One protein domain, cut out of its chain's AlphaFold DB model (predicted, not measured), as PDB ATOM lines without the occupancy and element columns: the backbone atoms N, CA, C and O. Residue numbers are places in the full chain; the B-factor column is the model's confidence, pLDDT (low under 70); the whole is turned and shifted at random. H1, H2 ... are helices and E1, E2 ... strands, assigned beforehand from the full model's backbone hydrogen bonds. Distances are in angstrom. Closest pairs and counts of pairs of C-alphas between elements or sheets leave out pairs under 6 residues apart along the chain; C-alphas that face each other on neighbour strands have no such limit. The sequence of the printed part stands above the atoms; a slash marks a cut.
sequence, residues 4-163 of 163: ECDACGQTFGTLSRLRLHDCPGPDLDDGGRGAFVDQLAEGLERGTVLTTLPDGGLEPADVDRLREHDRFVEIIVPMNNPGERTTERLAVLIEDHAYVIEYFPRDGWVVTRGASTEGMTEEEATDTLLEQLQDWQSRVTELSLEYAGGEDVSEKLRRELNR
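AT A GLANCE: This is residues 4 to 163 of the 163 residues of an uncharacterized protein of Halobacteriales archaeon SW_10_68_16 (UniProt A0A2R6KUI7). A twisted sheet of four strands has the long helix H4 along one face, and the short H5 folds back from H4 to E3 and E4. H1 lies far out on an arm at the beginning of the printed part. The printed part has 160 residues, with elements in the order H1 H2 H3 E1 E2 E3 E4 H4 H5; the antiparallel sheet has the order E1 E2 E3 E4, and the class is mixed. It is compact, with a radius of gyration of the C-alphas of 16.6 A and spans of 52 by 44 by 31 A.

IN THESE COORDINATES: H1 is residues 15 to 20, beginning at C-alpha 15 (152.583, 152.267, 106.910); H2 is 30 to 41 and H3 is 60 to 67. E1 is 72 to 76, E2 89 to 94, E3 97 to 104, 21.9 A long, and E4 108 to 116, 23.0 A. H4, 122 to 146, is 36.3 A long; H5, 153 to 161, ends at (140.436, 131.514, 80.480).

HOW THE PARTS SIT: H1 is not on the sheet; H2 only grazes it with residues 37 to 41. H3 runs along the strands at a height over the sheet of 10.2 A. The strands form a meander, each the antiparallel neighbour of the one before: N 76 and O 91 are 2.8 A apart, N 90 and O 101 2.9 A, N 104 and O 108 2.8 A. E4 bends by 56 degrees at residue 113. H4 is over E2 and E3 at a height over the sheet of 8.9 A. H4 touches H5 with residues 140 to 144 alone, the closest C-alphas, Ser 144 and Val 153, being 6.4 A apart. In the five helices every O i to N i+4 pair is within hydrogen-bond range.

THE WHOLE: The C-alphas farthest apart, Thr 14 and Thr 121, are 53.4 A apart. The printed part has no cut. Links H2 to H3 and E1 to E2 are long. Residues 79 to 84, 147 to 151 and 162 to 163 have pLDDT under 70.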
ATOM      1  N   GLU A   4     146.459 148.413 110.103       89.31
ATOM      2  CA  GLU A   4     146.010 147.029 109.959       89.31
ATOM      3  C   GLU A   4     145.986 146.650 108.477       89.31
ATOM      4  O   GLU A   4     145.764 147.517 107.630       89.31
ATOM      5  N   CYS A   5     146.303 145.397 108.160       85.06
ATOM      6  CA  CYS A   5     146.073 144.855 106.830       85.06
ATOM      7  C   CYS A   5     144.623 144.391 106.720       85.06
ATOM      8  O   CYS A   5     144.211 143.519 107.478       85.06
ATOM      9  N   ASP A   6     143.891 144.924 105.743       80.25
ATOM     10  CA  ASP A   6     142.483 144.575 105.523       80.25
ATOM     11  C   ASP A   6     142.290 143.117 105.061       80.25
ATOM     12  O   ASP A   6     141.192 142.586 105.174       80.25
ATOM     13  N   ALA A   7     143.344 142.467 104.549       76.62
ATOM     14  CA  ALA A   7     143.291 141.082 104.080       76.62
ATOM     15  C   ALA A   7     143.578 140.066 105.200       76.62
ATOM     16  O   ALA A   7     142.763 139.188 105.439       76.62
ATOM     17  N   CYS A   8     144.703 140.190 105.919       79.94
ATOM     18  CA  CYS A   8     145.113 139.204 106.935       79.94
ATOM     19  C   CYS A   8     144.923 139.662 108.394       79.94
ATOM     20  O   CYS A   8     145.348 138.969 109.320       79.94
ATOM     21  N   GLY A   9     144.381 140.863 108.631       80.62
ATOM     22  CA  GLY A   9     144.133 141.413 109.972       80.62
ATOM     23  C   GLY A   9     145.390 141.742 110.795       80.62
ATOM     24  O   GLY A   9     145.297 142.148 111.955       80.62
ATOM     25  N   GLN A  10     146.598 141.575 110.240       84.00
ATOM     26  CA  GLN A  10     147.838 141.858 110.966       84.00
ATOM     27  C   GLN A  10     148.035 143.358 111.202       84.00
ATOM     28  O   GLN A  10     147.836 144.185 110.312       84.00
ATOM     29  N   THR A  11     148.514 143.712 112.399       90.69
ATOM     30  CA  THR A  11     148.777 145.104 112.782       90.69
ATOM     31  C   THR A  11     150.261 145.465 112.678       90.69
ATOM     32  O   THR A  11     151.159 144.739 113.106       90.69
ATOM     33  N   PHE A  12     150.539 146.650 112.140       91.88
ATOM     34  CA  PHE A  12     151.871 147.166 111.855       91.88
ATOM     35  C   PHE A  12     152.069 148.543 112.488       91.88
ATOM     36  O   PHE A  12     151.235 149.440 112.387       91.88
ATOM     37  N   GLY A  13     153.239 148.763 113.089       91.31
ATOM     38  CA  GLY A  13     153.569 150.050 113.714       91.31
ATOM     39  C   GLY A  13     153.789 151.214 112.735       91.31
ATOM     40  O   GLY A  13     153.886 152.358 113.170       91.31
ATOM     41  N   THR A  14     153.904 150.945 111.428       89.94
ATOM     42  CA  THR A  14     154.168 151.955 110.388       89.94
ATOM     43  C   THR A  14     153.582 151.532 109.046       89.94
ATOM     44  O   THR A  14     153.683 150.359 108.685       89.94
ATOM     45  N   LEU A  15     153.122 152.498 108.252       88.56
ATOM     46  CA  LEU A  15     152.583 152.267 106.910       88.56
ATOM     47  C   LEU A  15     153.609 151.667 105.928       88.56
ATOM     48  O   LEU A  15     153.246 150.868 105.074       88.56
ATOM     49  N   SER A  16     154.904 151.976 106.069       88.94
ATOM     50  CA  SER A  16     155.955 151.364 105.239       88.94
ATOM     51  C   SER A  16     156.099 149.860 105.468       88.94
ATOM     52  O   SER A  16     156.369 149.135 104.523       88.94
ATOM     53  N   ARG A  17     155.906 149.383 106.709       87.44
ATOM     54  CA  ARG A  17     155.912 147.941 107.009       87.44
ATOM     55  C   ARG A  17     154.678 147.253 106.449       87.44
ATOM     56  O   ARG A  17     154.828 146.207 105.843       87.44
ATOM     57  N   LEU A  18     153.510 147.885 106.572       87.88
ATOM     58  CA  LEU A  18     152.301 147.400 105.912       87.88
ATOM     59  C   LEU A  18     152.491 147.321 104.386       87.88
ATOM     60  O   LEU A  18     152.084 146.364 103.765       87.88
ATOM     61  N   ARG A  19     153.169 148.267 103.736       84.94
ATOM     62  CA  ARG A  19     153.394 148.176 102.277       84.94
ATOM     63  C   ARG A  19     154.386 147.099 101.837       84.94
ATOM     64  O   ARG A  19     154.423 146.779 100.658       84.94
ATOM     65  N   LEU A  20     155.233 146.624 102.745       89.81
ATOM     66  CA  LEU A  20     156.287 145.650 102.458       89.81
ATOM     67  C   LEU A  20     155.964 144.258 103.004       89.81
ATOM     68  O   LEU A  20     156.789 143.362 102.860       89.81
ATOM     69  N   HIS A  21     154.830 144.094 103.689       85.44
ATOM     70  CA  HIS A  21     154.439 142.784 104.176       85.44
ATOM     71  C   HIS A  21     154.011 141.909 103.000       85.44
ATOM     72  O   HIS A  21     153.323 142.371 102.093       85.44
ATOM     73  N   ASP A  22     154.463 140.663 103.036       80.31
ATOM     74  CA  ASP A  22     154.027 139.622 102.119       80.31
ATOM     75  C   ASP A  22     152.750 139.034 102.722       80.31
ATOM     76  O   ASP A  22     152.801 138.304 103.715       80.31
ATOM     77  N   CYS A  23     151.602 139.520 102.254       80.25
ATOM     78  CA  CYS A  23     150.314 139.149 102.821       80.25
ATOM     79  C   CYS A  23     149.955 137.731 102.365       80.25
ATOM     80  O   CYS A  23     149.932 137.505 101.163       80.25
ATOM     81  N   PRO A  24     149.609 136.802 103.270       76.38
ATOM     82  CA  PRO A  24     149.175 135.456 102.889       76.38
ATOM     83  C   PRO A  24     147.718 135.408 102.377       76.38
ATOM     84  O   PRO A  24     147.112 134.345 102.365       76.38
ATOM     85  N   GLY A  25     147.122 136.543 102.003       79.12
ATOM     86  CA  GLY A  25     145.677 136.659 101.779       79.12
ATOM     87  C   GLY A  25     144.818 136.553 103.059       79.12
ATOM     88  O   GLY A  25     145.350 136.658 104.172       79.12
ATOM     89  N   PRO A  26     143.486 136.427 102.911       80.06
ATOM     90  CA  PRO A  26     142.553 136.204 104.016       80.06
ATOM     91  C   PRO A  26     142.697 134.810 104.632       80.06
ATOM     92  O   PRO A  26     143.016 133.843 103.947       80.06
ATOM     93  N   ASP A  27     142.426 134.710 105.932       79.00
ATOM     94  CA  ASP A  27     142.367 133.427 106.639       79.00
ATOM     95  C   ASP A  27     140.999 132.759 106.420       79.00
ATOM     96  O   ASP A  27     139.986 133.438 106.257       79.00
ATOM     97  N   LEU A  28     140.953 131.428 106.454       81.62
ATOM     98  CA  LEU A  28     139.728 130.626 106.335       81.62
ATOM     99  C   LEU A  28     139.115 130.305 107.704       81.62
ATOM    100  O   LEU A  28     138.597 129.210 107.946       81.62
ATOM    101  N   ASP A  29     139.169 131.277 108.612       80.69
ATOM    102  CA  ASP A  29     138.400 131.241 109.851       80.69
ATOM    103  C   ASP A  29     136.885 131.320 109.572       80.69
ATOM    104  O   ASP A  29     136.438 131.350 108.423       80.69
ATOM    105  N   ASP A  30     136.059 131.339 110.622       72.62
ATOM    106  CA  ASP A  30     134.599 131.382 110.463       72.62
ATOM    107  C   ASP A  30     134.121 132.551 109.579       72.62
ATOM    108  O   ASP A  30     133.143 132.401 108.844       72.62
ATOM    109  N   GLY A  31     134.810 133.696 109.620       77.06
ATOM    110  CA  GLY A  31     134.481 134.867 108.811       77.06
ATOM    111  C   GLY A  31     134.907 134.714 107.353       77.06
ATOM    112  O   GLY A  31     134.099 134.949 106.452       77.06
ATOM    113  N   GLY A  32     136.148 134.287 107.108       81.62
ATOM    114  CA  GLY A  32     136.667 134.086 105.751       81.62
ATOM    115  C   GLY A  32     135.970 132.950 105.003       81.62
ATOM    116  O   GLY A  32     135.621 133.094 103.829       81.62
ATOM    117  N   ARG A  33     135.662 131.849 105.702       85.81
ATOM    118  CA  ARG A  33     134.883 130.726 105.159       85.81
ATOM    119  C   ARG A  33     133.486 131.161 104.719       85.81
ATOM    120  O   ARG A  33     133.067 130.800 103.622       85.81
ATOM    121  N   GLY A  34     132.787 131.943 105.547       86.94
ATOM    122  CA  GLY A  34     131.468 132.481 105.208       86.94
ATOM    123  C   GLY A  34     131.520 133.388 103.977       86.94
ATOM    124  O   GLY A  34     130.735 133.207 103.053       86.94
ATOM    125  N   ALA A  35     132.511 134.282 103.909       89.31
ATOM    126  CA  ALA A  35     132.700 135.162 102.757       89.31
ATOM    127  C   ALA A  35     132.966 134.387 101.456       89.31
ATOM    128  O   ALA A  35     132.421 134.742 100.413       89.31
ATOM    129  N   PHE A  36     133.769 133.320 101.504       92.06
ATOM    130  CA  PHE A  36     134.010 132.465 100.340       92.06
ATOM    131  C   PHE A  36     132.745 131.742  99.873       92.06
ATOM    132  O   PHE A  36     132.447 131.718  98.682       92.06
ATOM    133  N   VAL A  37     131.980 131.191 100.812       91.44
ATOM    134  CA  VAL A  37     130.696 130.541 100.536       91.44
ATOM    135  C   VAL A  37     129.692 131.515  99.920       91.44
ATOM    136  O   VAL A  37     129.071 131.191  98.908       91.44
ATOM    137  N   ASP A  38     129.565 132.711 100.492       92.12
ATOM    138  CA  ASP A  38     128.689 133.755  99.965       92.12
ATOM    139  C   ASP A  38     129.124 134.177  98.562       92.12
ATOM    140  O   ASP A  38     128.281 134.271  97.675       92.12
ATOM    141  N   GLN A  39     130.434 134.326  98.330       93.19
ATOM    142  CA  GLN A  39     130.966 134.654  97.011       93.19
ATOM    143  C   GLN A  39     130.605 133.584  95.969       93.19
ATOM    144  O   GLN A  39     130.219 133.922  94.853       93.19
ATOM    145  N   LEU A  40     130.717 132.294  96.298       92.75
ATOM    146  CA  LEU A  40     130.375 131.224  95.357       92.75
ATOM    147  C   LEU A  40     128.875 131.158  95.049       92.75
ATOM    148  O   LEU A  40     128.494 130.887  93.911       92.75
ATOM    149  N   ALA A  41     128.030 131.421  96.042       89.12
ATOM    150  CA  ALA A  41     126.581 131.368  95.890       89.12
ATOM    151  C   ALA A  41     125.995 132.491  95.015       89.12
ATOM    152  O   ALA A  41     124.830 132.430  94.632       89.12
ATOM    153  N   GLU A  42     126.781 133.519  94.685       89.81
ATOM    154  CA  GLU A  42     126.356 134.589  93.777       89.81
ATOM    155  C   GLU A  42     126.265 134.145  92.308       89.81
ATOM    156  O   GLU A  42     125.747 134.894  91.478       89.81
ATOM    157  N   GLY A  43     126.748 132.947  91.961       88.81
ATOM    158  CA  GLY A  43     126.758 132.490  90.576       88.81
ATOM    159  C   GLY A  43     127.921 133.100  89.792       88.81
ATOM    160  O   GLY A  43     127.732 133.957  88.932       88.81
ATOM    161  N   LEU A  44     129.146 132.660  90.079       93.56
ATOM    162  CA  LEU A  44     130.357 133.213  89.472       93.56
ATOM    163  C   LEU A  44     130.577 132.782  88.017       93.56
ATOM    164  O   LEU A  44     130.361 131.631  87.634       93.56
ATOM    165  N   GLU A  45     131.106 133.704  87.214       92.44
ATOM    166  CA  GLU A  45     131.515 133.426  85.839       92.44
ATOM    167  C   GLU A  45     132.942 132.862  85.777       92.44
ATOM    168  O   GLU A  45     133.800 133.138  86.623       92.44
ATOM    169  N   ARG A  46     133.232 132.113  84.709       92.69
ATOM    170  CA  ARG A  46     134.593 131.677  84.387       92.69
ATOM    171  C   ARG A  46     135.539 132.878  84.272       92.69
ATOM    172  O   ARG A  46     135.228 133.867  83.618       92.69
ATOM    173  N   GLY A  47     136.725 132.754  84.859       91.69
ATOM    174  CA  GLY A  47     137.745 133.800  84.901       91.69
ATOM    175  C   GLY A  47     137.602 134.764  86.080       91.69
ATOM    176  O   GLY A  47     138.485 135.607  86.260       91.69
ATOM    177  N   THR A  48     136.545 134.631  86.890       94.12
ATOM    178  CA  THR A  48     136.392 135.389  88.136       94.12
ATOM    179  C   THR A  48     137.519 135.045  89.100       94.12
ATOM    180  O   THR A  48     137.787 133.870  89.354       94.12
ATOM    181  N   VAL A  49     138.165 136.081  89.637       92.75
ATOM    182  CA  VAL A  49     139.190 135.962  90.677       92.75
ATOM    183  C   VAL A  49     138.511 136.003  92.043       92.75
ATOM    184  O   VAL A  49     137.734 136.915  92.337       92.75
ATOM    185  N   LEU A  50     138.813 135.021  92.879       91.50
ATOM    186  CA  LEU A  50     138.341 134.940  94.251       91.50
ATOM    187  C   LEU A  50     139.291 135.702  95.161       91.50
ATOM    188  O   LEU A  50     140.509 135.579  95.054       91.50
ATOM    189  N   THR A  51     138.715 136.483  96.066       86.94
ATOM    190  CA  THR A  51     139.479 137.331  96.998       86.94
ATOM    191  C   THR A  51     139.324 136.887  98.447       86.94
ATOM    192  O   THR A  51     139.874 137.517  99.340       86.94
ATOM    193  N   THR A  52     138.573 135.808  98.669       89.38
ATOM    194  CA  THR A  52     138.202 135.257  99.979       89.38
ATOM    195  C   THR A  52     139.005 134.009 100.349       89.38
ATOM    196  O   THR A  52     138.798 133.453 101.421       89.38
ATOM    197  N   LEU A  53     139.881 133.540  99.458       90.19
ATOM    198  CA  LEU A  53     140.807 132.438  99.710       90.19
ATOM    199  C   LEU A  53     142.216 132.990  99.964       90.19
ATOM    200  O   LEU A  53     142.563 134.014  99.371       90.19
ATOM    201  N   PRO A  54     143.024 132.324 100.808       88.00
ATOM    202  CA  PRO A  54     144.408 132.709 101.053       88.00
ATOM    203  C   PRO A  54     145.244 132.656  99.773       88.00
ATOM    204  O   PRO A  54     144.972 131.888  98.844       88.00
ATOM    205  N   ASP A  55     146.307 133.455  99.755       85.62
ATOM    206  CA  ASP A  55     147.296 133.425  98.689       85.62
ATOM    207  C   ASP A  55     148.158 132.164  98.831       85.62
ATOM    208  O   ASP A  55     148.829 131.948  99.842       85.62
ATOM    209  N   GLY A  56     148.156 131.330  97.793       85.62
ATOM    210  CA  GLY A  56     148.840 130.040  97.768       85.62
ATOM    211  C   GLY A  56     147.881 128.855  97.810       85.62
ATOM    212  O   GLY A  56     146.661 129.002  97.875       85.62
ATOM    213  N   GLY A  57     148.451 127.652  97.748       87.06
ATOM    214  CA  GLY A  57     147.683 126.424  97.905       87.06
ATOM    215  C   GLY A  57     147.118 126.276  99.322       87.06
ATOM    216  O   GLY A  57     147.762 126.638 100.302       87.06
ATOM    217  N   LEU A  58     145.937 125.672  99.422       89.50
ATOM    218  CA  LEU A  58     145.246 125.396 100.680       89.50
ATOM    219  C   LEU A  58     145.856 124.203 101.404       89.50
ATOM    220  O   LEU A  58     146.146 123.170 100.787       89.50
ATOM    221  N   GLU A  59     146.000 124.301 102.722       89.38
ATOM    222  CA  GLU A  59     146.377 123.152 103.534       89.38
ATOM    223  C   GLU A  59     145.186 122.186 103.692       89.38
ATOM    224  O   GLU A  59     144.025 122.591 103.588       89.38
ATOM    225  N   PRO A  60     145.423 120.896 104.001       87.75
ATOM    226  CA  PRO A  60     144.337 119.948 104.253       87.75
ATOM    227  C   PRO A  60     143.358 120.421 105.338       87.75
ATOM    228  O   PRO A  60     142.157 120.214 105.211       87.75
ATOM    229  N   ALA A  61     143.866 121.111 106.365       88.56
ATOM    230  CA  ALA A  61     143.043 121.674 107.431       88.56
ATOM    231  C   ALA A  61     142.077 122.758 106.926       88.56
ATOM    232  O   ALA A  61     140.967 122.865 107.438       88.56
ATOM    233  N   ASP A  62     142.470 123.537 105.918       90.12
ATOM    234  CA  ASP A  62     141.605 124.554 105.320       90.12
ATOM    235  C   ASP A  62     140.487 123.908 104.508       90.12
ATOM    236  O   ASP A  62     139.327 124.288 104.630       90.12
ATOM    237  N   VAL A  63     140.812 122.866 103.738       90.38
ATOM    238  CA  VAL A  63     139.810 122.085 103.000       90.38
ATOM    239  C   VAL A  63     138.814 121.431 103.956       90.38
ATOM    240  O   VAL A  63     137.610 121.463 103.702       90.38
ATOM    241  N   ASP A  64     139.292 120.851 105.056       89.81
ATOM    242  CA  ASP A  64     138.418 120.231 106.051       89.81
ATOM    243  C   ASP A  64     137.483 121.270 106.686       89.81
ATOM    244  O   ASP A  64     136.285 121.015 106.798       89.81
ATOM    245  N   ARG A  65     137.972 122.483 106.982       89.62
ATOM    246  CA  ARG A  65     137.114 123.595 107.429       89.62
ATOM    247  C   ARG A  65     136.062 123.967 106.392       89.62
ATOM    248  O   ARG A  65     134.927 124.242 106.771       89.62
ATOM    249  N   LEU A  66     136.402 124.002 105.104       90.94
ATOM    250  CA  LEU A  66     135.418 124.278 104.053       90.94
ATOM    251  C   LEU A  66     134.320 123.207 104.033       90.94
ATOM    252  O   LEU A  66     133.143 123.551 104.010       90.94
ATOM    253  N   ARG A  67     134.690 121.925 104.137       90.62
ATOM    254  CA  ARG A  67     133.749 120.787 104.150       90.62
ATOM    255  C   ARG A  67     132.776 120.783 105.324       90.62
ATOM    256  O   ARG A  67     131.722 120.165 105.233       90.62
ATOM    257  N   GLU A  68     133.124 121.429 106.431       90.56
ATOM    258  CA  GLU A  68     132.235 121.562 107.589       90.56
ATOM    259  C   GLU A  68     131.076 122.540 107.350       90.56
ATOM    260  O   GLU A  68     130.130 122.551 108.138       90.56
ATOM    261  N   HIS A  69     131.142 123.375 106.307       91.44
ATOM    262  CA  HIS A  69     130.100 124.351 106.018       91.44
ATOM    263  C   HIS A  69     128.912 123.693 105.301       91.44
ATOM    264  O   HIS A  69     129.056 123.065 104.257       91.44
ATOM    265  N   ASP A  70     127.711 123.914 105.826       91.19
ATOM    266  CA  ASP A  70     126.448 123.255 105.471       91.19
ATOM    267  C   ASP A  70     125.915 123.577 104.065       91.19
ATOM    268  O   ASP A  70     125.063 122.863 103.545       91.19
ATOM    269  N   ARG A  71     126.432 124.636 103.439       92.25
ATOM    270  CA  ARG A  71     126.109 125.011 102.049       92.25
ATOM    271  C   ARG A  71     126.881 124.209 101.002       92.25
ATOM    272  O   ARG A  71     126.425 124.129  99.862       92.25
ATOM    273  N   PHE A  72     128.026 123.622 101.357       92.94
ATOM    274  CA  PHE A  72     128.721 122.729 100.437       92.94
ATOM    275  C   PHE A  72     128.037 121.370 100.420       92.94
ATOM    276  O   PHE A  72     127.830 120.745 101.457       92.94
ATOM    277  N   VAL A  73     127.737 120.912  99.215       92.69
ATOM    278  CA  VAL A  73     127.250 119.557  98.969       92.69
ATOM    279  C   VAL A  73     128.441 118.615  98.805       92.69
ATOM    280  O   VAL A  73     128.471 117.545  99.401       92.69
ATOM    281  N   GLU A  74     129.457 119.034  98.045       93.88
ATOM    282  CA  GLU A  74     130.638 118.216  97.752       93.88
ATOM    283  C   GLU A  74     131.882 119.095  97.560       93.88
ATOM    284  O   GLU A  74     131.816 120.173  96.960       93.88
ATOM    285  N   ILE A  75     133.038 118.624  98.046       95.06
ATOM    286  CA  ILE A  75     134.343 119.260  97.802       95.06
ATOM    287  C   ILE A  75     135.361 118.191  97.414       95.06
ATOM    288  O   ILE A  75     135.890 117.441  98.250       95.06
ATOM    289  N   ILE A  76     135.716 118.209  96.134       94.31
ATOM    290  CA  ILE A  76     136.701 117.324  95.533       94.31
ATOM    291  C   ILE A  76     138.036 118.054  95.456       94.31
ATOM    292  O   ILE A  76     138.177 119.095  94.815       94.31
ATOM    293  N   VAL A  77     139.048 117.451  96.073       91.19
ATOM    294  CA  VAL A  77     140.440 117.862  95.917       91.19
ATOM    295  C   VAL A  77     141.101 116.885  94.949       91.19
ATOM    296  O   VAL A  77     141.461 115.780  95.367       91.19
ATOM    297  N   PRO A  78     141.220 117.220  93.653       83.75
ATOM    298  CA  PRO A  78     141.963 116.377  92.729       83.75
ATOM    299  C   PRO A  78     143.405 116.267  93.226       83.75
ATOM    300  O   PRO A  78     143.984 117.252  93.678       83.75
ATOM    301  N   MET A  79     143.974 115.061  93.179       68.81
ATOM    302  CA  MET A  79     145.340 114.839  93.647       68.81
ATOM    303  C   MET A  79     146.310 115.793  92.941       68.81
ATOM    304  O   MET A  79     146.542 115.669  91.738       68.81
ATOM    305  N   ASN A  80     146.908 116.697  93.714       60.88
ATOM    306  CA  ASN A  80     148.122 117.396  93.320       60.88
ATOM    307  C   ASN A  80     149.311 116.423  93.304       60.88
ATOM    308  O   ASN A  80     149.201 115.262  93.721       60.88
ATOM    309  N   ASN A  81     150.457 116.885  92.793       58.94
ATOM    310  CA  ASN A  81     151.684 116.093  92.788       58.94
ATOM    311  C   ASN A  81     151.923 115.475  94.177       58.94
ATOM    312  O   ASN A  81     151.830 116.179  95.178       58.94
ATOM    313  N   PRO A  82     152.330 114.196  94.275       54.16
ATOM    314  CA  PRO A  82     152.526 113.512  95.559       54.16
ATOM    315  C   PRO A  82     153.610 114.134  96.469       54.16
ATOM    316  O   PRO A  82     153.813 113.658  97.583       54.16
ATOM    317  N   GLY A  83     154.330 115.163  96.002       56.84
ATOM    318  CA  GLY A  83     155.286 115.948  96.789       56.84
ATOM    319  C   GLY A  83     154.753 117.288  97.312       56.84
ATOM    320  O   GLY A  83     155.427 117.917  98.128       56.84
ATOM    321  N   GLU A  84     153.578 117.733  96.868       66.69
ATOM    322  CA  GLU A  84     152.953 118.976  97.324       66.69
ATOM    323  C   GLU A  84     152.117 118.718  98.580       66.69
ATOM    324  O   GLU A  84     151.404 117.722  98.696       66.69
ATOM    325  N   ARG A  85     152.253 119.610  99.565       74.81
ATOM    326  CA  ARG A  85     151.553 119.511 100.858       74.81
ATOM    327  C   ARG A  85     150.240 120.291 100.883       74.81
ATOM    328  O   ARG A  85     149.488 120.156 101.842       74.81
ATOM    329  N   THR A  86     150.006 121.091  99.854       85.81
ATOM    330  CA  THR A  86     148.870 121.991  99.684       85.81
ATOM    331  C   THR A  86     148.128 121.639  98.403       85.81
ATOM    332  O   THR A  86     148.728 121.096  97.472       85.81
ATOM    333  N   THR A  87     146.836 121.955  98.342       88.62
ATOM    334  CA  THR A  87     146.070 121.873  97.100       88.62
ATOM    335  C   THR A  87     145.950 123.234  96.441       88.62
ATOM    336  O   THR A  87     145.606 124.222  97.076       88.62
ATOM    337  N   GLU A  88     146.203 123.270  95.144       90.88
ATOM    338  CA  GLU A  88     146.062 124.459  94.299       90.88
ATOM    339  C   GLU A  88     144.836 124.345  93.388       90.88
ATOM    340  O   GLU A  88     144.618 125.188  92.526       90.88
ATOM    341  N   ARG A  89     144.017 123.302  93.569       92.88
ATOM    342  CA  ARG A  89     142.784 123.099  92.815       92.88
ATOM    343  C   ARG A  89     141.681 122.541  93.700       92.88
ATOM    344  O   ARG A  89     141.899 121.618  94.485       92.88
ATOM    345  N   LEU A  90     140.481 123.068  93.514       94.44
ATOM    346  CA  LEU A  90     139.259 122.597  94.149       94.44
ATOM    347  C   LEU A  90     138.183 122.398  93.088       94.44
ATOM    348  O   LEU A  90     138.050 123.214  92.177       94.44
ATOM    349  N   ALA A  91     137.400 121.338  93.225       96.56
ATOM    350  CA  ALA A  91     136.088 121.247  92.605       96.56
ATOM    351  C   ALA A  91     135.051 121.310  93.728       96.56
ATOM    352  O   ALA A  91     135.129 120.525  94.672       96.56
ATOM    353  N   VAL A  92     134.127 122.263  93.659       96.75
ATOM    354  CA  VAL A  92     133.132 122.503  94.707       96.75
ATOM    355  C   VAL A  92     131.731 122.466  94.115       96.75
ATOM    356  O   VAL A  92     131.478 123.080  93.079       96.75
ATOM    357  N   LEU A  93     130.835 121.749  94.784       96.69
ATOM    358  CA  LEU A  93     129.398 121.818  94.564       96.69
ATOM    359  C   LEU A  93     128.787 122.540  95.760       96.69
ATOM    360  O   LEU A  93     128.938 122.105  96.906       96.69
ATOM    361  N   ILE A  94     128.128 123.655  95.488       94.62
ATOM    362  CA  ILE A  94     127.533 124.530  96.488       94.62
ATOM    363  C   ILE A  94     126.166 124.975  95.988       94.62
ATOM    364  O   ILE A  94     126.062 125.594  94.933       94.62
ATOM    365  N   GLU A  95     125.123 124.643  96.744       89.88
ATOM    366  CA  GLU A  95     123.731 124.929  96.366       89.88
ATOM    367  C   GLU A  95     123.433 124.545  94.898       89.88
ATOM    368  O   GLU A  95     123.551 123.377  94.529       89.88
ATOM    369  N   ASP A  96     123.084 125.529  94.064       94.31
ATOM    370  CA  ASP A  96     122.731 125.378  92.651       94.31
ATOM    371  C   ASP A  96     123.914 125.672  91.703       94.31
ATOM    372  O   ASP A  96     123.719 126.054  90.539       94.31
ATOM    373  N   HIS A  97     125.152 125.518  92.184       96.56
ATOM    374  CA  HIS A  97     126.360 125.814  91.422       96.56
ATOM    375  C   HIS A  97     127.482 124.786  91.600       96.56
ATOM    376  O   HIS A  97     127.857 124.409  92.711       96.56
ATOM    377  N   ALA A  98     128.106 124.416  90.481       97.31
ATOM    378  CA  ALA A  98     129.310 123.595  90.431       97.31
ATOM    379  C   ALA A  98     130.482 124.407  89.866       97.31
ATOM    380  O   ALA A  98     130.370 124.987  88.783       97.31
ATOM    381  N   TYR A  99     131.623 124.407  90.557       97.56
ATOM    382  CA  TYR A  99     132.823 125.143  90.155       97.56
ATOM    383  C   TYR A  99     134.074 124.277  90.169       97.56
ATOM    384  O   TYR A  99     134.263 123.448  91.056       97.56
ATOM    385  N   VAL A 100     134.983 124.554  89.236       96.62
ATOM    386  CA  VAL A 100     136.397 124.178  89.342       96.62
ATOM    387  C   VAL A 100     137.197 125.459  89.491       96.62
ATOM    388  O   VAL A 100     137.029 126.404  88.718       96.62
ATOM    389  N   ILE A 101     138.053 125.490  90.502       95.62
ATOM    390  CA  ILE A 101     138.790 126.669  90.934       95.62
ATOM    391  C   ILE A 101     140.261 126.278  91.035       95.62
ATOM    392  O   ILE A 101     140.582 125.226  91.590       95.62
ATOM    393  N   GLU A 102     141.151 127.104  90.495       93.25
ATOM    394  CA  GLU A 102     142.595 126.860  90.506       93.25
ATOM    395  C   GLU A 102     143.362 128.101  90.941       93.25
ATOM    396  O   GLU A 102     143.027 129.221  90.552       93.25
ATOM    397  N   TYR A 103     144.393 127.887  91.748       91.25
ATOM    398  CA  TYR A 103     145.329 128.917  92.147       91.25
ATOM    399  C   TYR A 103     146.379 129.143  91.058       91.25
ATOM    400  O   TYR A 103     147.067 128.222  90.621       91.25
ATOM    401  N   PHE A 104     146.538 130.400  90.657       88.19
ATOM    402  CA  PHE A 104     147.599 130.855  89.771       88.19
ATOM    403  C   PHE A 104     148.490 131.838  90.539       88.19
ATOM    404  O   PHE A 104     147.998 132.889  90.947       88.19
ATOM    405  N   PRO A 105     149.811 131.602  90.669       83.75
ATOM    406  CA  PRO A 105     150.696 132.441  91.488       83.75
ATOM    407  C   PRO A 105     150.712 133.946  91.170       83.75
ATOM    408  O   PRO A 105     151.196 134.734  91.975       83.75
ATOM    409  N   ARG A 106     150.246 134.359  89.984       83.12
ATOM    410  CA  ARG A 106     150.161 135.773  89.578       83.12
ATOM    411  C   ARG A 106     148.763 136.378  89.690       83.12
ATOM    412  O   ARG A 106     148.660 137.601  89.711       83.12
ATOM    413  N   ASP A 107     147.723 135.552  89.707       85.00
ATOM    414  CA  ASP A 107     146.327 135.988  89.585       85.00
ATOM    415  C   ASP A 107     145.481 135.610  90.813       85.00
ATOM    416  O   ASP A 107     144.369 136.110  90.946       85.00
ATOM    417  N   GLY A 108     145.994 134.760  91.707       90.69
ATOM    418  CA  GLY A 108     145.249 134.219  92.840       90.69
ATOM    419  C   GLY A 108     144.373 133.029  92.447       90.69
ATOM    420  O   GLY A 108     144.623 132.346  91.451       90.69
ATOM    421  N   TRP A 109     143.341 132.768  93.244       94.31
ATOM    422  CA  TRP A 109     142.355 131.724  92.970       94.31
ATOM    423  C   TRP A 109     141.374 132.174  91.891       94.31
ATOM    424  O   TRP A 109     140.760 133.231  92.007       94.31
ATOM    425  N   VAL A 110     141.202 131.374  90.843       94.62
ATOM    426  CA  VAL A 110     140.372 131.726  89.685       94.62
ATOM    427  C   VAL A 110     139.390 130.609  89.371       94.62
ATOM    428  O   VAL A 110     139.761 129.437  89.331       94.62
ATOM    429  N   VAL A 111     138.142 130.976  89.078       96.00
ATOM    430  CA  VAL A 111     137.122 130.053  88.563       96.00
ATOM    431  C   VAL A 111     137.506 129.627  87.144       96.00
ATOM    432  O   VAL A 111     137.419 130.414  86.199       96.00
ATOM    433  N   THR A 112     137.945 128.384  86.964       95.12
ATOM    434  CA  THR A 112     138.357 127.852  85.656       95.12
ATOM    435  C   THR A 112     137.192 127.238  84.891       95.12
ATOM    436  O   THR A 112     137.147 127.320  83.655       95.12
ATOM    437  N   ARG A 113     136.232 126.668  85.623       95.25
ATOM    438  CA  ARG A 113     134.959 126.139  85.127       95.25
ATOM    439  C   ARG A 113     133.838 126.466  86.103       95.25
ATOM    440  O   ARG A 113     134.067 126.533  87.307       95.25
ATOM    441  N   GLY A 114     132.636 126.643  85.569       94.44
ATOM    442  CA  GLY A 114     131.437 126.926  86.343       94.44
ATOM    443  C   GLY A 114     130.197 126.487  85.576       94.44
ATOM    444  O   GLY A 114     130.120 126.696  84.364       94.44
ATOM    445  N   ALA A 115     129.244 125.880  86.272       95.50
ATOM    446  CA  ALA A 115     127.949 125.490  85.733       95.50
ATOM    447  C   ALA A 115     126.856 125.714  86.785       95.50
ATOM    448  O   ALA A 115     127.090 125.547  87.981       95.50
ATOM    449  N   SER A 116     125.660 126.091  86.332       95.38
ATOM    450  CA  SER A 116     124.473 126.069  87.187       95.38
ATOM    451  C   SER A 116     123.928 124.645  87.254       95.38
ATOM    452  O   SER A 116     123.829 123.969  86.228       95.38
ATOM    453  N   THR A 117     123.573 124.219  88.460       95.88
ATOM    454  CA  THR A 117     122.931 122.941  88.773       95.88
ATOM    455  C   THR A 117     121.502 123.135  89.288       95.88
ATOM    456  O   THR A 117     120.930 122.229  89.888       95.88
ATOM    457  N   GLU A 118     120.898 124.304  89.039       95.00
ATOM    458  CA  GLU A 118     119.536 124.618  89.480       95.00
ATOM    459  C   GLU A 118     118.531 123.598  88.928       95.00
ATOM    460  O   GLU A 118     118.456 123.334  87.724       95.00
ATOM    461  N   GLY A 119     117.734 123.019  89.829       94.69
ATOM    462  CA  GLY A 119     116.714 122.031  89.478       94.69
ATOM    463  C   GLY A 119     117.256 120.641  89.126       94.69
ATOM    464  O   GLY A 119     116.459 119.776  88.756       94.69
ATOM    465  N   MET A 120     118.567 120.415  89.254       96.81
ATOM    466  CA  MET A 120     119.171 119.087  89.174       96.81
ATOM    467  C   MET A 120     119.004 118.334  90.497       96.81
ATOM    468  O   MET A 120     118.886 118.923  91.573       96.81
ATOM    469  N   THR A 121     119.004 117.008  90.429       96.19
ATOM    470  CA  THR A 121     119.207 116.171  91.616       96.19
ATOM    471  C   THR A 121     120.657 116.254  92.098       96.19
ATOM    472  O   THR A 121     121.550 116.643  91.352       96.19
ATOM    473  N   GLU A 122     120.914 115.850  93.344       93.69
ATOM    474  CA  GLU A 122     122.272 115.817  93.908       93.69
ATOM    475  C   GLU A 122     123.239 114.957  93.072       93.69
ATOM    476  O   GLU A 122     124.388 115.341  92.862       93.69
ATOM    477  N   GLU A 123     122.761 113.828  92.538       95.69
ATOM    478  CA  GLU A 123     123.536 112.947  91.656       95.69
ATOM    479  C   GLU A 123     123.884 113.651  90.335       95.69
ATOM    480  O   GLU A 123     125.052 113.721  89.970       95.69
ATOM    481  N   GLU A 124     122.900 114.266  89.668       97.38
ATOM    482  CA  GLU A 124     123.112 115.019  88.418       97.38
ATOM    483  C   GLU A 124     124.038 116.233  88.611       97.38
ATOM    484  O   GLU A 124     124.878 116.536  87.757       97.38
ATOM    485  N   ALA A 125     123.916 116.926  89.745       96.94
ATOM    486  CA  ALA A 125     124.771 118.052  90.101       96.94
ATOM    487  C   ALA A 125     126.218 117.601  90.377       96.94
ATOM    488  O   ALA A 125     127.172 118.252  89.945       96.94
ATOM    489  N   THR A 126     126.386 116.453  91.036       96.19
ATOM    490  CA  THR A 126     127.698 115.837  91.282       96.19
ATOM    491  C   THR A 126     128.343 115.366  89.982       96.19
ATOM    492  O   THR A 126     129.522 115.641  89.751       96.19
ATOM    493  N   ASP A 127     127.582 114.727  89.095       97.19
ATOM    494  CA  ASP A 127     128.057 114.335  87.766       97.19
ATOM    495  C   ASP A 127     128.492 115.562  86.958       97.19
ATOM    496  O   ASP A 127     129.583 115.571  86.385       97.19
ATOM    497  N   THR A 128     127.714 116.649  87.009       97.44
ATOM    498  CA  THR A 128     128.081 117.931  86.388       97.44
ATOM    499  C   THR A 128     129.415 118.451  86.931       97.44
ATOM    500  O   THR A 128     130.285 118.847  86.150       97.44
ATOM    501  N   LEU A 129     129.628 118.420  88.252       97.38
ATOM    502  CA  LEU A 129     130.904 118.816  88.857       97.38
ATOM    503  C   LEU A 129     132.068 117.946  88.352       97.38
ATOM    504  O   LEU A 129     133.133 118.469  88.007       97.38
ATOM    505  N   LEU A 130     131.874 116.628  88.297       96.50
ATOM    506  CA  LEU A 130     132.884 115.683  87.823       96.50
ATOM    507  C   LEU A 130     133.225 115.905  86.347       96.50
ATOM    508  O   LEU A 130     134.404 115.846  85.990       96.50
ATOM    509  N   GLU A 131     132.240 116.205  85.503       96.50
ATOM    510  CA  GLU A 131     132.451 116.559  84.097       96.50
ATOM    511  C   GLU A 131     133.285 117.838  83.957       96.50
ATOM    512  O   GLU A 131     134.281 117.838  83.226       96.50
ATOM    513  N   GLN A 132     132.951 118.904  84.702       95.62
ATOM    514  CA  GLN A 132     133.740 120.144  84.702       95.62
ATOM    515  C   GLN A 132     135.188 119.887  85.144       95.62
ATOM    516  O   GLN A 132     136.135 120.400  84.539       95.62
ATOM    517  N   LEU A 133     135.373 119.073  86.188       95.31
ATOM    518  CA  LEU A 133     136.692 118.706  86.689       95.31
ATOM    519  C   LEU A 133     137.488 117.915  85.644       95.31
ATOM    520  O   LEU A 133     138.659 118.216  85.418       95.31
ATOM    521  N   GLN A 134     136.876 116.924  84.994       93.75
ATOM    522  CA  GLN A 134     137.534 116.099  83.978       93.75
ATOM    523  C   GLN A 134     137.907 116.894  82.722       93.75
ATOM    524  O   GLN A 134     139.014 116.711  82.203       93.75
ATOM    525  N   ASP A 135     137.031 117.787  82.252       93.44
ATOM    526  CA  ASP A 135     137.325 118.689  81.131       93.44
ATOM    527  C   ASP A 135     138.568 119.534  81.435       93.44
ATOM    528  O   ASP A 135     139.535 119.561  80.667       93.44
ATOM    529  N   TRP A 136     138.594 120.149  82.619       92.50
ATOM    530  CA  TRP A 136     139.712 120.985  83.021       92.50
ATOM    531  C   TRP A 136     141.013 120.192  83.219       92.50
ATOM    532  O   TRP A 136     142.063 120.596  82.718       92.50
ATOM    533  N   GLN A 137     140.959 119.023  83.867       90.00
ATOM    534  CA  GLN A 137     142.117 118.126  84.014       90.00
ATOM    535  C   GLN A 137     142.694 117.688  82.666       90.00
ATOM    536  O   GLN A 137     143.916 117.646  82.488       90.00
ATOM    537  N   SER A 138     141.823 117.388  81.702       90.50
ATOM    538  CA  SER A 138     142.236 117.029  80.345       90.50
ATOM    539  C   SER A 138     142.984 118.186  79.690       90.50
ATOM    540  O   SER A 138     144.058 117.979  79.119       90.50
ATOM    541  N   ARG A 139     142.482 119.416  79.856       88.44
ATOM    542  CA  ARG A 139     143.115 120.619  79.309       88.44
ATOM    543  C   ARG A 139     144.471 120.922  79.946       88.44
ATOM    544  O   ARG A 139     145.427 121.239  79.238       88.44
ATOM    545  N   VAL A 140     144.571 120.797  81.269       86.06
ATOM    546  CA  VAL A 140     145.830 120.948  82.015       86.06
ATOM    547  C   VAL A 140     146.855 119.915  81.553       86.06
ATOM    548  O   VAL A 140     148.013 120.259  81.310       86.06
ATOM    549  N   THR A 141     146.433 118.661  81.378       85.06
ATOM    550  CA  THR A 141     147.298 117.568  80.917       85.06
ATOM    551  C   THR A 141     147.803 117.809  79.495       85.06
ATOM    552  O   THR A 141     149.000 117.672  79.249       85.06
ATOM    553  N   GLU A 142     146.924 118.208  78.572       85.75
ATOM    554  CA  GLU A 142     147.284 118.552  77.192       85.75
ATOM    555  C   GLU A 142     148.363 119.645  77.164       85.75
ATOM    556  O   GLU A 142     149.442 119.442  76.606       85.75
ATOM    557  N   LEU A 143     148.126 120.761  77.864       81.69
ATOM    558  CA  LEU A 143     149.069 121.879  77.930       81.69
ATOM    559  C   LEU A 143     150.379 121.507  78.638       81.69
ATOM    560  O   LEU A 143     151.440 122.005  78.269       81.69
ATOM    561  N   SER A 144     150.333 120.619  79.630       77.69
ATOM    562  CA  SER A 144     151.538 120.145  80.322       77.69
ATOM    563  C   SER A 144     152.401 119.251  79.423       77.69
ATOM    564  O   SER A 144     153.624 119.387  79.403       77.69
ATOM    565  N   LEU A 145     151.779 118.355  78.646       76.44
ATOM    566  CA  LEU A 145     152.472 117.448  77.722       76.44
ATOM    567  C   LEU A 145     153.077 118.178  76.521       76.44
ATOM    568  O   LEU A 145     154.161 117.812  76.063       76.44
ATOM    569  N   GLU A 146     152.406 119.213  76.021       70.56
ATOM    570  CA  GLU A 146     152.904 120.020  74.905       70.56
ATOM    571  C   GLU A 146     154.209 120.768  75.239       70.56
ATOM    572  O   GLU A 146     154.948 121.144  74.323       70.56
ATOM    573  N   TYR A 147     154.529 120.982  76.523       61.84
ATOM    574  CA  TYR A 147     155.511 121.997  76.914       61.84
ATOM    575  C   TYR A 147     156.514 121.583  77.994       61.84
ATOM    576  O   TYR A 147     156.875 122.381  78.858       61.84
ATOM    577  N   ALA A 148     157.163 120.431  77.817       55.06
ATOM    578  CA  ALA A 148     158.457 120.119  78.449       55.06
ATOM    579  C   ALA A 148     159.625 121.073  78.030       55.06
ATOM    580  O   ALA A 148     160.786 120.668  78.012       55.06
ATOM    581  N   GLY A 149     159.335 122.329  77.646       49.31
ATOM    582  CA  GLY A 149     160.204 123.235  76.882       49.31
ATOM    583  C   GLY A 149     160.333 124.685  77.383       49.31
ATOM    584  O   GLY A 149     160.931 125.487  76.671       49.31
ATOM    585  N   GLY A 150     159.840 125.038  78.579       52.72
ATOM    586  CA  GLY A 150     160.345 126.209  79.329       52.72
ATOM    587  C   GLY A 150     159.463 127.465  79.471       52.72
ATOM    588  O   GLY A 150     159.941 128.428  80.065       52.72
ATOM    589  N   GLU A 151     158.215 127.491  78.986       59.66
ATOM    590  CA  GLU A 151     157.221 128.524  79.370       59.66
ATOM    591  C   GLU A 151     156.369 127.993  80.540       59.66
ATOM    592  O   GLU A 151     156.075 126.799  80.583       59.66
ATOM    593  N   ASP A 152     155.997 128.856  81.492       71.44
ATOM    594  CA  ASP A 152     155.211 128.476  82.675       71.44
ATOM    595  C   ASP A 152     153.785 128.064  82.260       71.44
ATOM    596  O   ASP A 152     153.040 128.859  81.676       71.44
ATOM    597  N   VAL A 153     153.411 126.809  82.537       74.06
ATOM    598  CA  VAL A 153     152.102 126.218  82.198       74.06
ATOM    599  C   VAL A 153     150.954 127.074  82.748       74.06
ATOM    600  O   VAL A 153     149.943 127.269  82.064       74.06
ATOM    601  N   SER A 154     151.157 127.681  83.918       72.50
ATOM    602  CA  SER A 154     150.202 128.558  84.602       72.50
ATOM    603  C   SER A 154     149.814 129.773  83.751       72.50
ATOM    604  O   SER A 154     148.641 130.129  83.648       72.50
ATOM    605  N   GLU A 155     150.782 130.387  83.060       77.88
ATOM    606  CA  GLU A 155     150.533 131.576  82.235       77.88
ATOM    607  C   GLU A 155     149.677 131.239  81.003       77.88
ATOM    608  O   GLU A 155     148.838 132.037  80.573       77.88
ATOM    609  N   LYS A 156     149.834 130.037  80.437       75.75
ATOM    610  CA  LYS A 156     149.009 129.585  79.307       75.75
ATOM    611  C   LYS A 156     147.608 129.187  79.721       75.75
ATOM    612  O   LYS A 156     146.667 129.561  79.019       75.75
ATOM    613  N   LEU A 157     147.472 128.474  80.838       79.75
ATOM    614  CA  LEU A 157     146.167 128.168  81.420       79.75
ATOM    615  C   LEU A 157     145.380 129.465  81.639       79.75
ATOM    616  O   LEU A 157     144.233 129.568  81.210       79.75
ATOM    617  N   ARG A 158     146.032 130.520  82.143       79.75
ATOM    618  CA  ARG A 158     145.390 131.830  82.288       79.75
ATOM    619  C   ARG A 158     144.950 132.452  80.960       79.75
ATOM    620  O   ARG A 158     143.850 133.000  80.884       79.75
ATOM    621  N   ARG A 159     145.777 132.382  79.908       79.88
ATOM    622  CA  ARG A 159     145.408 132.882  78.565       79.88
ATOM    623  C   ARG A 159     144.203 132.141  77.982       79.88
ATOM    624  O   ARG A 159     143.454 132.740  77.216       79.88
ATOM    625  N   GLU A 160     144.026 130.869  78.322       77.94
ATOM    626  CA  GLU A 160     142.890 130.055  77.886       77.94
ATOM    627  C   GLU A 160     141.577 130.520  78.527       77.94
ATOM    628  O   GLU A 160     140.575 130.606  77.826       77.94
ATOM    629  N   LEU A 161     141.603 130.944  79.793       73.38
ATOM    630  CA  LEU A 161     140.436 131.514  80.480       73.38
ATOM    631  C   LEU A 161     139.942 132.841  79.882       73.38
ATOM    632  O   LEU A 161     138.805 133.225  80.126       73.38
ATOM    633  N   ASN A 162     140.786 133.542  79.121       65.94
ATOM    634  CA  ASN A 162     140.460 134.825  78.488       65.94
ATOM    635  C   ASN A 162     140.078 134.689  76.998       65.94
ATOM    636  O   ASN A 162     139.998 135.704  76.300       65.94
ATOM    637  N   ARG A 163     139.922 133.459  76.489       58.88
ATOM    638  CA  ARG A 163     139.475 133.163  75.119       58.88
ATOM    639  C   ARG A 163     138.021 132.724  75.095       58.88
ATOM    640  O   ARG A 163     137.350 133.141  74.126       58.88
TER     641      ARG A 163